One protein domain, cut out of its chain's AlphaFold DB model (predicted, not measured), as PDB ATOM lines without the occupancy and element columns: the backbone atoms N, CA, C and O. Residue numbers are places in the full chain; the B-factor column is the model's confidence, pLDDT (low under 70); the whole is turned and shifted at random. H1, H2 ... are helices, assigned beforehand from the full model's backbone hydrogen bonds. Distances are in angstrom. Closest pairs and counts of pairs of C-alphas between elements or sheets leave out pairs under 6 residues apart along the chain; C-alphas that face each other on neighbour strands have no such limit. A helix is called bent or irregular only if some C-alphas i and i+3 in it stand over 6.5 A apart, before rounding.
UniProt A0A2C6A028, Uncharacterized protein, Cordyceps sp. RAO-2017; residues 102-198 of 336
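This is residues 102 to 198 of the 336 residues of an uncharacterized protein of Cordyceps sp. RAO-2017 (UniProt A0A2C6A028). Seven short helices sit in three small groups along an elongated body, and a long loop, residues 147 to 170, runs from the group at one end to the other end. H3, H4 and H5 make the one end, H1 and H2 are a pair nearer the middle, and H6 and H7 form a helical hairpin; the loop round Ala 164 makes the far end. The printed part has 97 residues, 49 of them in the helices H1 to H7, which follow in that order; there is no named strand, and the class is all helix. The whole is compact, with a radius of gyration of the C-alphas of 13.6 A, and spans 46 by 28 by 24 A.

H1, residues 109 to 113, touches H2, residues 120 to 123; their closest C-alphas, of Cys 111 and Cys 122, are 4.6 A apart. H3, residues 125 to 130, touches H5, residues 141 to 146, at 4.9 A between the closest C-alphas, of Cys 129 and Gln 141; they run opposite ways at a steep tilt of 36 degrees, only just past shallow. H4, residues 132 to 138, touches H5 only at the corner, with the closest C-alphas, of Val 135 and Gln 141, 5.6 A apart. H6, residues 171 to 182, and H7, residues 186 to 194, form a hairpin: H6 touches H7 with residues 176 to 181 alone, the closest C-alphas being those of Cys 180 and Arg 189 at 5.3 A. H3 and H7 are close but not clearly touching, with the closest C-alphas, of Ala 127 and Arg 188, 7.2 A apart. H5 and H6 are apart. In H3, H4, H5 and H7 every O i to N i+4 pair is within hydrogen-bond range; in H6 5 of 8 are, in H1 0 of 1, with 1 of 2 O i to N i+3 pairs, and H2 is too short for an i+4 pair.

H1 begins at C-alpha 109, (-27.935, 31.510, 24.904), and is 8.6 A long; H2 measures 5.2 A. H3 measures 8.4 A, H4 9.9 A and H5 8.8 A. H6, 11.2 A long, is irregular: C-alphas 173 and 176 are 9.1 A apart. H7, 11.8 A long, ends at C-alpha 194, (-28.425, 15.729, 19.576).

The two C-alphas farthest apart, of Gly 139 and Ala 164, are 45.8 A apart. The printed part has no cut, and its long link is that from H5 to H6, with 24 residues. The mean pLDDT of the printed part is 91.8; residues 115 and 184 are under 70.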
ATOM      1  N   PRO A 102     -21.521  25.699  35.276       96.19
ATOM      2  CA  PRO A 102     -22.619  25.448  34.346       96.19
ATOM      3  C   PRO A 102     -22.201  24.460  33.246       96.19
ATOM      4  O   PRO A 102     -21.051  24.451  32.807       96.19
ATOM      5  N   PHE A 103     -23.151  23.637  32.800       96.56
ATOM      6  CA  PHE A 103     -23.003  22.838  31.589       96.56
ATOM      7  C   PHE A 103     -23.656  23.570  30.421       96.56
ATOM      8  O   PHE A 103     -24.828  23.938  30.483       96.56
ATOM      9  N   PHE A 104     -22.906  23.735  29.340       95.75
ATOM     10  CA  PHE A 104     -23.361  24.380  28.124       95.75
ATOM     11  C   PHE A 104     -23.579  23.356  27.024       95.75
ATOM     12  O   PHE A 104     -22.696  22.565  26.682       95.75
ATOM     13  N   ILE A 105     -24.759  23.408  26.418       95.12
ATOM     14  CA  ILE A 105     -24.940  22.853  25.082       95.12
ATOM     15  C   ILE A 105     -24.203  23.736  24.071       95.12
ATOM     16  O   ILE A 105     -23.914  24.904  24.333       95.12
ATOM     17  N   VAL A 106     -23.887  23.165  22.912       93.31
ATOM     18  CA  VAL A 106     -23.297  23.910  21.794       93.31
ATOM     19  C   VAL A 106     -24.214  25.089  21.459       93.31
ATOM     20  O   VAL A 106     -25.415  24.866  21.389       93.31
ATOM     21  N   TYR A 107     -23.691  26.302  21.270       91.38
ATOM     22  CA  TYR A 107     -24.473  27.534  21.062       91.38
ATOM     23  C   TYR A 107     -25.585  27.779  22.091       91.38
ATOM     24  O   TYR A 107     -26.716  28.113  21.747       91.38
ATOM     25  N   SER A 108     -25.260  27.643  23.374       92.25
ATOM     26  CA  SER A 108     -26.148  28.118  24.438       92.25
ATOM     27  C   SER A 108     -26.456  29.618  24.290       92.25
ATOM     28  O   SER A 108     -25.728  30.354  23.620       92.25
ATOM     29  N   GLU A 109     -27.512  30.098  24.953       89.69
ATOM     30  CA  GLU A 109     -27.935  31.510  24.904       89.69
ATOM     31  C   GLU A 109     -26.809  32.488  25.279       89.69
ATOM     32  O   GLU A 109     -26.737  33.613  24.788       89.69
ATOM     33  N   GLU A 110     -25.866  32.025  26.092       89.69
ATOM     34  CA  GLU A 110     -24.734  32.806  26.573       89.69
ATOM     35  C   GLU A 110     -23.588  32.923  25.565       89.69
ATOM     36  O   GLU A 110     -22.695  33.751  25.744       89.69
ATOM     37  N   CYS A 111     -23.620  32.149  24.478       89.88
ATOM     38  CA  CYS A 111     -22.649  32.271  23.397       89.88
ATOM     39  C   CYS A 111     -22.654  33.679  22.780       89.88
ATOM     40  O   CYS A 111     -21.611  34.169  22.363       89.88
ATOM     41  N   GLY A 112     -23.794  34.382  22.773       82.06
ATOM     42  CA  GLY A 112     -23.881  35.736  22.214       82.06
ATOM     43  C   GLY A 112     -22.993  36.776  22.914       82.06
ATOM     44  O   GLY A 112     -22.670  37.798  22.314       82.06
ATOM     45  N   ALA A 113     -22.579  36.520  24.161       78.38
ATOM     46  CA  ALA A 113     -21.664  37.389  24.905       78.38
ATOM     47  C   ALA A 113     -20.177  37.088  24.626       78.38
ATOM     48  O   ALA A 113     -19.310  37.894  24.974       78.38
ATOM     49  N   ALA A 114     -19.879  35.944  24.005       76.19
ATOM     50  CA  ALA A 114     -18.531  35.515  23.665       76.19
ATOM     51  C   ALA A 114     -17.978  36.319  22.484       76.19
ATOM     52  O   ALA A 114     -18.659  36.529  21.480       76.19
ATOM     53  N   ARG A 115     -16.715  36.748  22.566       67.44
ATOM     54  CA  ARG A 115     -16.090  37.555  21.500       67.44
ATOM     55  C   ARG A 115     -15.515  36.730  20.350       67.44
ATOM     56  O   ARG A 115     -15.365  37.272  19.260       67.44
ATOM     57  N   ASP A 116     -15.163  35.466  20.578       81.19
ATOM     58  CA  ASP A 116     -14.357  34.680  19.633       81.19
ATOM     59  C   ASP A 116     -14.991  33.349  19.196       81.19
ATOM     60  O   ASP A 116     -14.385  32.610  18.417       81.19
ATOM     61  N   GLY A 117     -16.195  33.026  19.683       83.06
ATOM     62  CA  GLY A 117     -16.883  31.765  19.384       83.06
ATOM     63  C   GLY A 117     -16.172  30.509  19.911       83.06
ATOM     64  O   GLY A 117     -16.620  29.397  19.631       83.06
ATOM     65  N   LYS A 118     -15.071  30.662  20.658       89.50
ATOM     66  CA  LYS A 118     -14.312  29.558  21.262       89.50
ATOM     67  C   LYS A 118     -14.698  29.319  22.711       89.50
ATOM     68  O   LYS A 118     -14.360  28.266  23.243       89.50
ATOM     69  N   ASP A 119     -15.402  30.264  23.329       91.88
ATOM     70  CA  ASP A 119     -15.936  30.115  24.677       91.88
ATOM     71  C   ASP A 119     -16.794  28.851  24.817       91.88
ATOM     72  O   ASP A 119     -17.493  28.425  23.891       91.88
ATOM     73  N   GLU A 120     -16.768  28.265  26.015       94.62
ATOM     74  CA  GLU A 120     -17.486  27.030  26.330       94.62
ATOM     75  C   GLU A 120     -18.981  27.115  25.994       94.62
ATOM     76  O   GLU A 120     -19.551  26.165  25.463       94.62
ATOM     77  N   ALA A 121     -19.596  28.275  26.233       93.06
ATOM     78  CA  ALA A 121     -20.992  28.546  25.903       93.06
ATOM     79  C   ALA A 121     -21.308  28.391  24.404       93.06
ATOM     80  O   ALA A 121     -22.436  28.048  24.048       93.06
ATOM     81  N   CYS A 122     -20.325  28.628  23.529       91.69
ATOM     82  CA  CYS A 122     -20.448  28.484  22.081       91.69
ATOM     83  C   CYS A 122     -20.122  27.071  21.608       91.69
ATOM     84  O   CYS A 122     -20.871  26.495  20.822       91.69
ATOM     85  N   VAL A 123     -19.024  26.487  22.091       93.31
ATOM     86  CA  VAL A 123     -18.579  25.164  21.620       93.31
ATOM     87  C   VAL A 123     -19.291  23.999  22.314       93.31
ATOM     88  O   VAL A 123     -19.310  22.894  21.777       93.31
ATOM     89  N   GLY A 124     -19.888  24.241  23.481       95.00
ATOM     90  CA  GLY A 124     -20.508  23.248  24.351       95.00
ATOM     91  C   GLY A 124     -19.505  22.533  25.263       95.00
ATOM     92  O   GLY A 124     -18.378  22.222  24.871       95.00
ATOM     93  N   SER A 125     -19.934  22.197  26.482       96.69
ATOM     94  CA  SER A 125     -19.100  21.601  27.534       96.69
ATOM     95  C   SER A 125     -18.453  20.278  27.139       96.69
ATOM     96  O   SER A 125     -17.326  20.000  27.540       96.69
ATOM     97  N   LYS A 126     -19.124  19.453  26.322       95.94
ATOM     98  CA  LYS A 126     -18.539  18.194  25.828       95.94
ATOM     99  C   LYS A 126     -17.310  18.445  24.960       95.94
ATOM    100  O   LYS A 126     -16.268  17.840  25.206       95.94
ATOM    101  N   ALA A 127     -17.435  19.330  23.970       94.88
ATOM    102  CA  ALA A 127     -16.345  19.672  23.065       94.88
ATOM    103  C   ALA A 127     -15.250  20.461  23.791       94.88
ATOM    104  O   ALA A 127     -14.073  20.188  23.584       94.88
ATOM    105  N   TRP A 128     -15.636  21.368  24.692       96.06
ATOM    106  CA  TRP A 128     -14.715  22.101  25.556       96.06
ATOM    107  C   TRP A 128     -13.865  21.167  26.416       96.06
ATOM    108  O   TRP A 128     -12.646  21.270  26.414       96.06
ATOM    109  N   CYS A 129     -14.474  20.195  27.096       97.31
ATOM    110  CA  CYS A 129     -13.736  19.230  27.910       97.31
ATOM    111  C   CYS A 129     -12.933  18.207  27.089       97.31
ATOM    112  O   CYS A 129     -12.063  17.546  27.652       97.31
ATOM    113  N   LYS A 130     -13.224  18.046  25.789       96.69
ATOM    114  CA  LYS A 130     -12.452  17.206  24.853       96.69
ATOM    115  C   LYS A 130     -11.230  17.946  24.288       96.69
ATOM    116  O   LYS A 130     -10.354  17.303  23.716       96.69
ATOM    117  N   ASP A 131     -11.171  19.270  24.429       95.88
ATOM    118  CA  ASP A 131     -10.051  20.075  23.950       95.88
ATOM    119  C   ASP A 131      -8.725  19.640  24.613       95.88
ATOM    120  O   ASP A 131      -8.694  19.483  25.840       95.88
ATOM    121  N   PRO A 132      -7.633  19.439  23.849       97.00
ATOM    122  CA  PRO A 132      -6.366  18.954  24.396       97.00
ATOM    123  C   PRO A 132      -5.816  19.805  25.545       97.00
ATOM    124  O   PRO A 132      -5.328  19.246  26.531       97.00
ATOM    125  N   ASP A 133      -5.951  21.135  25.482       96.44
ATOM    126  CA  ASP A 133      -5.462  22.023  26.540       96.44
ATOM    127  C   ASP A 133      -6.287  21.852  27.818       96.44
ATOM    128  O   ASP A 133      -5.760  21.900  28.935       96.44
ATOM    129  N   ARG A 134      -7.596  21.615  27.677       96.69
ATOM    130  CA  ARG A 134      -8.488  21.343  28.812       96.69
ATOM    131  C   ARG A 134      -8.234  19.966  29.398       96.69
ATOM    132  O   ARG A 134      -8.132  19.862  30.618       96.69
ATOM    133  N   VAL A 135      -8.043  18.941  28.571       97.44
ATOM    134  CA  VAL A 135      -7.666  17.598  29.033       97.44
ATOM    135  C   VAL A 135      -6.344  17.645  29.797       97.44
ATOM    136  O   VAL A 135      -6.280  17.124  30.907       97.44
ATOM    137  N   ALA A 136      -5.326  18.342  29.285       96.69
ATOM    138  CA  ALA A 136      -4.048  18.512  29.977       96.69
ATOM    139  C   ALA A 136      -4.208  19.231  31.328       96.69
ATOM    140  O   ALA A 136      -3.588  18.858  32.327       96.69
ATOM    141  N   ARG A 137      -5.078  20.249  31.392       95.75
ATOM    142  CA  ARG A 137      -5.344  20.997  32.628       95.75
ATOM    143  C   ARG A 137      -6.165  20.206  33.636       95.75
ATOM    144  O   ARG A 137      -5.850  20.298  34.815       95.75
ATOM    145  N   TYR A 138      -7.185  19.455  33.231       96.31
ATOM    146  CA  TYR A 138      -8.075  18.717  34.137       96.31
ATOM    147  C   TYR A 138      -7.584  17.304  34.474       96.31
ATOM    148  O   TYR A 138      -7.906  16.792  35.543       96.31
ATOM    149  N   GLY A 139      -6.782  16.702  33.599       96.50
ATOM    150  CA  GLY A 139      -6.313  15.316  33.660       96.50
ATOM    151  C   GLY A 139      -7.104  14.375  32.747       96.50
ATOM    152  O   GLY A 139      -6.538  13.430  32.209       96.50
ATOM    153  N   SER A 140      -8.399  14.627  32.541       97.25
ATOM    154  CA  SER A 140      -9.245  13.886  31.596       97.25
ATOM    155  C   SER A 140     -10.483  14.696  31.202       97.25
ATOM    156  O   SER A 140     -10.878  15.632  31.905       97.25
ATOM    157  N   GLN A 141     -11.138  14.299  30.107       97.56
ATOM    158  CA  GLN A 141     -12.441  14.848  29.721       97.56
ATOM    159  C   GLN A 141     -13.496  14.592  30.811       97.56
ATOM    160  O   GLN A 141     -14.302  15.467  31.119       97.56
ATOM    161  N   GLN A 142     -13.482  13.406  31.425       97.88
ATOM    162  CA  GLN A 142     -14.440  13.011  32.455       97.88
ATOM    163  C   GLN A 142     -14.287  13.861  33.719       97.88
ATOM    164  O   GLN A 142     -15.288  14.310  34.265       97.88
ATOM    165  N   ASP A 143     -13.060  14.131  34.171       97.12
ATOM    166  CA  ASP A 143     -12.831  14.981  35.348       97.12
ATOM    167  C   ASP A 143     -13.218  16.447  35.085       97.12
ATOM    168  O   ASP A 143     -13.719  17.117  35.987       97.12
ATOM    169  N   CYS A 144     -13.078  16.923  33.844       98.12
ATOM    170  CA  CYS A 144     -13.622  18.214  33.419       98.12
ATOM    171  C   CYS A 144     -15.161  18.233  33.483       98.12
ATOM    172  O   CYS A 144     -15.751  19.172  34.017       98.12
ATOM    173  N   LEU A 145     -15.842  17.188  33.009       97.69
ATOM    174  CA  LEU A 145     -17.307  17.119  33.060       97.69
ATOM    175  C   LEU A 145     -17.852  16.956  34.490       97.69
ATOM    176  O   LEU A 145     -18.885  17.534  34.806       97.69
ATOM    177  N   LYS A 146     -17.147  16.246  35.380       97.00
ATOM    178  CA  LYS A 146     -17.574  16.024  36.779       97.00
ATOM    179  C   LYS A 146     -17.694  17.297  37.616       97.00
ATOM    180  O   LYS A 146     -18.425  17.300  38.600       97.00
ATOM    181  N   VAL A 147     -16.953  18.356  37.283       97.38
ATOM    182  CA  VAL A 147     -17.034  19.632  38.022       97.38
ATOM    183  C   VAL A 147     -18.165  20.533  37.526       97.38
ATOM    184  O   VAL A 147     -18.334  21.639  38.043       97.38
ATOM    185  N   ARG A 148     -18.920  20.087  36.518       97.88
ATOM    186  CA  ARG A 148     -20.065  20.801  35.959       97.88
ATOM    187  C   ARG A 148     -21.374  20.248  36.511       97.88
ATOM    188  O   ARG A 148     -21.423  19.147  37.053       97.88
ATOM    189  N   VAL A 149     -22.436  21.035  36.383       96.06
ATOM    190  CA  VAL A 149     -23.809  20.553  36.537       96.06
ATOM    191  C   VAL A 149     -24.045  19.448  35.504       96.06
ATOM    192  O   VAL A 149     -23.438  19.447  34.432       96.06
ATOM    193  N   GLU A 150     -24.902  18.486  35.827       94.56
ATOM    194  CA  GLU A 150     -25.292  17.471  34.854       94.56
ATOM    195  C   GLU A 150     -25.921  18.121  33.609       94.56
ATOM    196  O   GLU A 150     -26.584  19.159  33.720       94.56
ATOM    197  N   PRO A 151     -25.726  17.533  32.415       93.81
ATOM    198  CA  PRO A 151     -26.409  17.999  31.219       93.81
ATOM    199  C   PRO A 151     -27.927  18.046  31.455       93.81
ATOM    200  O   PRO A 151     -28.465  17.121  32.072       93.81
ATOM    201  N   PRO A 152     -28.633  19.069  30.942       92.75
ATOM    202  CA  PRO A 152     -30.088  19.085  30.969       92.75
ATOM    203  C   PRO A 152     -30.648  17.786  30.382       92.75
ATOM    204  O   PRO A 152     -30.200  17.336  29.324       92.75
ATOM    205  N   LYS A 153     -31.610  17.174  31.082       94.31
ATOM    206  CA  LYS A 153     -32.313  15.982  30.582       94.31
ATOM    207  C   LYS A 153     -33.186  16.338  29.383       94.31
ATOM    208  O   LYS A 153     -33.250  15.581  28.418       94.31
ATOM    209  N   ASP A 154     -33.802  17.513  29.445       95.12
ATOM    210  CA  ASP A 154     -34.628  18.043  28.374       95.12
ATOM    211  C   ASP A 154     -33.754  18.644  27.278       95.12
ATOM    212  O   ASP A 154     -32.822  19.416  27.528       95.12
ATOM    213  N   LYS A 155     -34.070  18.292  26.034       94.88
ATOM    214  CA  LYS A 155     -33.409  18.875  24.871       94.88
ATOM    215  C   LYS A 155     -33.917  20.293  24.637       94.88
ATOM    216  O   LYS A 155     -35.102  20.573  24.814       94.88
ATOM    217  N   ALA A 156     -33.034  21.171  24.168       94.88
ATOM    218  CA  ALA A 156     -33.422  22.523  23.793       94.88
ATOM    219  C   ALA A 156     -34.406  22.495  22.606       94.88
ATOM    220  O   ALA A 156     -34.290  21.632  21.732       94.88
ATOM    221  N   PRO A 157     -35.373  23.418  22.535       95.06
ATOM    222  CA  PRO A 157     -36.287  23.476  21.403       95.06
ATOM    223  C   PRO A 157     -35.526  23.795  20.112       95.06
ATOM    224  O   PRO A 157     -34.645  24.657  20.099       95.06
ATOM    225  N   TYR A 158     -35.905  23.140  19.016       94.62
ATOM    226  CA  TYR A 158     -35.419  23.502  17.689       94.62
ATOM    227  C   TYR A 158     -35.920  24.902  17.312       94.62
ATOM    228  O   TYR A 158     -37.119  25.185  17.372       94.62
ATOM    229  N   ARG A 159     -35.016  25.793  16.901       94.50
ATOM    230  CA  ARG A 159     -35.334  27.170  16.508       94.50
ATOM    231  C   ARG A 159     -35.259  27.308  14.992       94.50
ATOM    232  O   ARG A 159     -34.257  26.964  14.371       94.50
ATOM    233  N   ARG A 160     -36.304  27.863  14.382       92.25
ATOM    234  CA  ARG A 160     -36.222  28.361  13.001       92.25
ATOM    235  C   ARG A 160     -35.515  29.725  12.981       92.25
ATOM    236  O   ARG A 160     -35.509  30.386  14.020       92.25
ATOM    237  N   PRO A 161     -34.940  30.145  11.839       91.75
ATOM    238  CA  PRO A 161     -34.372  31.481  11.707       91.75
ATOM    239  C   PRO A 161     -35.382  32.560  12.111       91.75
ATOM    240  O   PRO A 161     -36.576  32.455  11.808       91.75
ATOM    241  N   GLY A 162     -34.900  33.585  12.809       88.81
ATOM    242  CA  GLY A 162     -35.709  34.733  13.192       88.81
ATOM    243  C   GLY A 162     -36.145  35.553  11.974       88.81
ATOM    244  O   GLY A 162     -35.543  35.485  10.904       88.81
ATOM    245  N   GLY A 163     -37.200  36.356  12.136       85.38
ATOM    246  CA  GLY A 163     -37.638  37.297  11.098       85.38
ATOM    247  C   GLY A 163     -36.619  38.418  10.839       85.38
ATOM    248  O   GLY A 163     -35.636  38.561  11.564       85.38
ATOM    249  N   ALA A 164     -36.898  39.276   9.849       80.88
ATOM    250  CA  ALA A 164     -35.995  40.331   9.354       80.88
ATOM    251  C   ALA A 164     -35.467  41.330  10.414       80.88
ATOM    252  O   ALA A 164     -34.511  42.059  10.159       80.88
ATOM    253  N   GLY A 165     -36.066  41.371  11.609       85.00
ATOM    254  CA  GLY A 165     -35.615  42.196  12.733       85.00
ATOM    255  C   GLY A 165     -34.592  41.534  13.660       85.00
ATOM    256  O   GLY A 165     -34.051  42.213  14.531       85.00
ATOM    257  N   CYS A 166     -34.312  40.235  13.509       89.81
ATOM    258  CA  CYS A 166     -33.388  39.546  14.400       89.81
ATOM    259  C   CYS A 166     -31.944  39.870  14.020       89.81
ATOM    260  O   CYS A 166     -31.477  39.547  12.928       89.81
ATOM    261  N   ARG A 167     -31.232  40.533  14.930       83.75
ATOM    262  CA  ARG A 167     -29.823  40.890  14.764       83.75
ATOM    263  C   ARG A 167     -29.001  40.134  15.797       83.75
ATOM    264  O   ARG A 167     -29.307  40.185  16.982       83.75
ATOM    265  N   GLY A 168     -27.944  39.467  15.345       80.56
ATOM    266  CA  GLY A 168     -27.003  38.765  16.216       80.56
ATOM    267  C   GLY A 168     -26.617  37.388  15.688       80.56
ATOM    268  O   GLY A 168     -27.300  36.809  14.847       80.56
ATOM    269  N   GLY A 169     -25.505  36.862  16.198       82.69
ATOM    270  CA  GLY A 169     -25.021  35.509  15.903       82.69
ATOM    271  C   GLY A 169     -25.626  34.425  16.799       82.69
ATOM    272  O   GLY A 169     -24.986  33.406  17.027       82.69
ATOM    273  N   THR A 170     -26.803  34.666  17.381       89.06
ATOM    274  CA  THR A 170     -27.459  33.717  18.291       89.06
ATOM    275  C   THR A 170     -28.301  32.708  17.514       89.06
ATOM    276  O   THR A 170     -28.819  33.010  16.437       89.06
ATOM    277  N   GLU A 171     -28.508  31.521  18.091       92.31
ATOM    278  CA  GLU A 171     -29.403  30.495  17.529       92.31
ATOM    279  C   GLU A 171     -30.842  30.998  17.364       92.31
ATOM    280  O   GLU A 171     -31.525  30.607  16.426       92.31
ATOM    281  N   VAL A 172     -31.283  31.935  18.208       92.06
ATOM    282  CA  VAL A 172     -32.602  32.577  18.082       92.06
ATOM    283  C   VAL A 172     -32.734  33.360  16.771       92.06
ATOM    284  O   VAL A 172     -33.810  33.374  16.180       92.06
ATOM    285  N   CYS A 173     -31.658  33.993  16.296       91.44
ATOM    286  CA  CYS A 173     -31.685  34.752  15.047       91.44
ATOM    287  C   CYS A 173     -31.350  33.908  13.822       91.44
ATOM    288  O   CYS A 173     -32.031  34.015  12.807       91.44
ATOM    289  N   GLN A 174     -30.323  33.068  13.909       91.88
ATOM    290  CA  GLN A 174     -29.843  32.278  12.773       91.88
ATOM    291  C   GLN A 174     -30.643  30.985  12.561       91.88
ATOM    292  O   GLN A 174     -30.709  30.462  11.453       91.88
ATOM    293  N   GLY A 175     -31.289  30.476  13.610       93.94
ATOM    294  CA  GLY A 175     -31.934  29.170  13.610       93.94
ATOM    295  C   GLY A 175     -30.951  28.019  13.840       93.94
ATOM    296  O   GLY A 175     -29.760  28.100  13.534       93.94
ATOM    297  N   THR A 176     -31.476  26.916  14.366       94.69
ATOM    298  CA  THR A 176     -30.731  25.704  14.714       94.69
ATOM    299  C   THR A 176     -30.038  25.083  13.502       94.69
ATOM    300  O   THR A 176     -28.873  24.716  13.626       94.69
ATOM    301  N   GLU A 177     -30.693  25.024  12.329       94.31
ATOM    302  CA  GLU A 177     -30.079  24.552  11.070       94.31
ATOM    303  C   GLU A 177     -28.739  25.248  10.839       94.31
ATOM    304  O   GLU A 177     -27.691  24.614  10.749       94.31
ATOM    305  N   GLN A 178     -28.775  26.580  10.737       92.75
ATOM    306  CA  GLN A 178     -27.628  27.369  10.314       92.75
ATOM    307  C   GLN A 178     -26.502  27.256  11.339       92.75
ATOM    308  O   GLN A 178     -25.341  27.087  10.974       92.75
ATOM    309  N   VAL A 179     -26.856  27.295  12.621       92.50
ATOM    310  CA  VAL A 179     -25.909  27.226  13.729       92.50
ATOM    311  C   VAL A 179     -25.254  25.847  13.844       92.50
ATOM    312  O   VAL A 179     -24.029  25.752  13.917       92.50
ATOM    313  N   CYS A 180     -26.031  24.761  13.803       93.94
ATOM    314  CA  CYS A 180     -25.486  23.410  13.931       93.94
ATOM    315  C   CYS A 180     -24.713  22.957  12.683       93.94
ATOM    316  O   CYS A 180     -23.770  22.171  12.799       93.94
ATOM    317  N   THR A 181     -25.059  23.465  11.498       92.38
ATOM    318  CA  THR A 181     -24.374  23.123  10.238       92.38
ATOM    319  C   THR A 181     -23.153  23.994   9.945       92.38
ATOM    320  O   THR A 181     -22.242  23.553   9.238       92.38
ATOM    321  N   ALA A 182     -23.074  25.200  10.525       87.88
ATOM    322  CA  ALA A 182     -21.885  26.052  10.460       87.88
ATOM    323  C   ALA A 182     -20.670  25.443  11.184       87.88
ATOM    324  O   ALA A 182     -19.528  25.782  10.865       87.88
ATOM    325  N   LEU A 183     -20.892  24.522  12.126       74.69
ATOM    326  CA  LEU A 183     -19.835  23.822  12.849       74.69
ATOM    327  C   LEU A 183     -19.140  22.798  11.944       74.69
ATOM    328  O   LEU A 183     -19.746  21.851  11.450       74.69
ATOM    329  N   VAL A 184     -17.835  22.992  11.740       64.06
ATOM    330  CA  VAL A 184     -17.057  22.341  10.668       64.06
ATOM    331  C   VAL A 184     -16.786  20.845  10.913       64.06
ATOM    332  O   VAL A 184     -16.502  20.117   9.969       64.06
ATOM    333  N   SER A 185     -16.898  20.343  12.149       86.88
ATOM    334  CA  SER A 185     -16.684  18.914  12.443       86.88
ATOM    335  C   SER A 185     -18.010  18.141  12.562       86.88
ATOM    336  O   SER A 185     -18.860  18.572  13.352       86.88
ATOM    337  N   PRO A 186     -18.155  16.965  11.919       88.06
ATOM    338  CA  PRO A 186     -19.341  16.106  12.037       88.06
ATOM    339  C   PRO A 186     -19.733  15.762  13.484       88.06
ATOM    340  O   PRO A 186     -20.913  15.782  13.826       88.06
ATOM    341  N   ASP A 187     -18.753  15.528  14.365       88.56
ATOM    342  CA  ASP A 187     -18.995  15.245  15.788       88.56
ATOM    343  C   ASP A 187     -19.758  16.384  16.482       88.56
ATOM    344  O   ASP A 187     -20.753  16.152  17.165       88.56
ATOM    345  N   ARG A 188     -19.328  17.636  16.270       89.44
ATOM    346  CA  ARG A 188     -19.981  18.812  16.872       89.44
ATOM    347  C   ARG A 188     -21.362  19.061  16.291       89.44
ATOM    348  O   ARG A 188     -22.246  19.475  17.031       89.44
ATOM    349  N   ARG A 189     -21.563  18.798  14.998       92.56
ATOM    350  CA  ARG A 189     -22.893  18.853  14.378       92.56
ATOM    351  C   ARG A 189     -23.836  17.852  15.040       92.56
ATOM    352  O   ARG A 189     -24.940  18.220  15.430       92.56
ATOM    353  N   ARG A 190     -23.371  16.614  15.237       92.31
ATOM    354  CA  ARG A 190     -24.129  15.561  15.923       92.31
ATOM    355  C   ARG A 190     -24.445  15.928  17.367       92.31
ATOM    356  O   ARG A 190     -25.587  15.765  17.776       92.31
ATOM    357  N   ASP A 191     -23.479  16.450  18.118       92.00
ATOM    358  CA  ASP A 191     -23.715  16.932  19.484       92.00
ATOM    359  C   ASP A 191     -24.691  18.115  19.509       92.00
ATOM    360  O   ASP A 191     -25.548  18.180  20.391       92.00
ATOM    361  N   CYS A 192     -24.592  19.023  18.531       94.94
ATOM    362  CA  CYS A 192     -25.471  20.177  18.399       94.94
ATOM    363  C   CYS A 192     -26.918  19.724  18.193       94.94
ATOM    364  O   CYS A 192     -27.736  19.952  19.078       94.94
ATOM    365  N   PHE A 193     -27.230  18.999  17.115       95.31
ATOM    366  CA  PHE A 193     -28.588  18.490  16.887       95.31
ATOM    367  C   PHE A 193     -29.039  17.498  17.968       95.31
ATOM    368  O   PHE A 193     -30.201  17.500  18.359       95.31
ATOM    369  N   GLY A 194     -28.127  16.690  18.515       93.56
ATOM    370  CA  GLY A 194     -28.425  15.729  19.576       93.56
ATOM    371  C   GLY A 194     -28.918  16.374  20.872       93.56
ATOM    372  O   GLY A 194     -29.681  15.746  21.609       93.56
ATOM    373  N   SER A 195     -28.537  17.630  21.130       95.00
ATOM    374  CA  SER A 195     -29.028  18.417  22.264       95.00
ATOM    375  C   SER A 195     -30.272  19.254  21.946       95.00
ATOM    376  O   SER A 195     -30.692  20.034  22.803       95.00
ATOM    377  N   ARG A 196     -30.852  19.127  20.742       96.50
ATOM    378  CA  ARG A 196     -32.122  19.758  20.363       96.50
ATOM    379  C   ARG A 196     -33.225  18.728  20.192       96.50
ATOM    380  O   ARG A 196     -32.986  17.561  19.880       96.50
ATOM    381  N   GLN A 197     -34.454  19.169  20.414       95.12
ATOM    382  CA  GLN A 197     -35.626  18.422  19.990       95.12
ATOM    383  C   GLN A 197     -35.540  18.198  18.471       95.12
ATOM    384  O   GLN A 197     -35.138  19.118  17.752       95.12
ATOM    385  N   PRO A 198     -35.861  16.990  17.977       90.31
ATOM    386  CA  PRO A 198     -35.876  16.735  16.544       90.31
ATOM    387  C   PRO A 198     -36.897  17.655  15.872       90.31
ATOM    388  O   PRO A 198     -37.967  17.922  16.424       90.31
TER     389      PRO A 198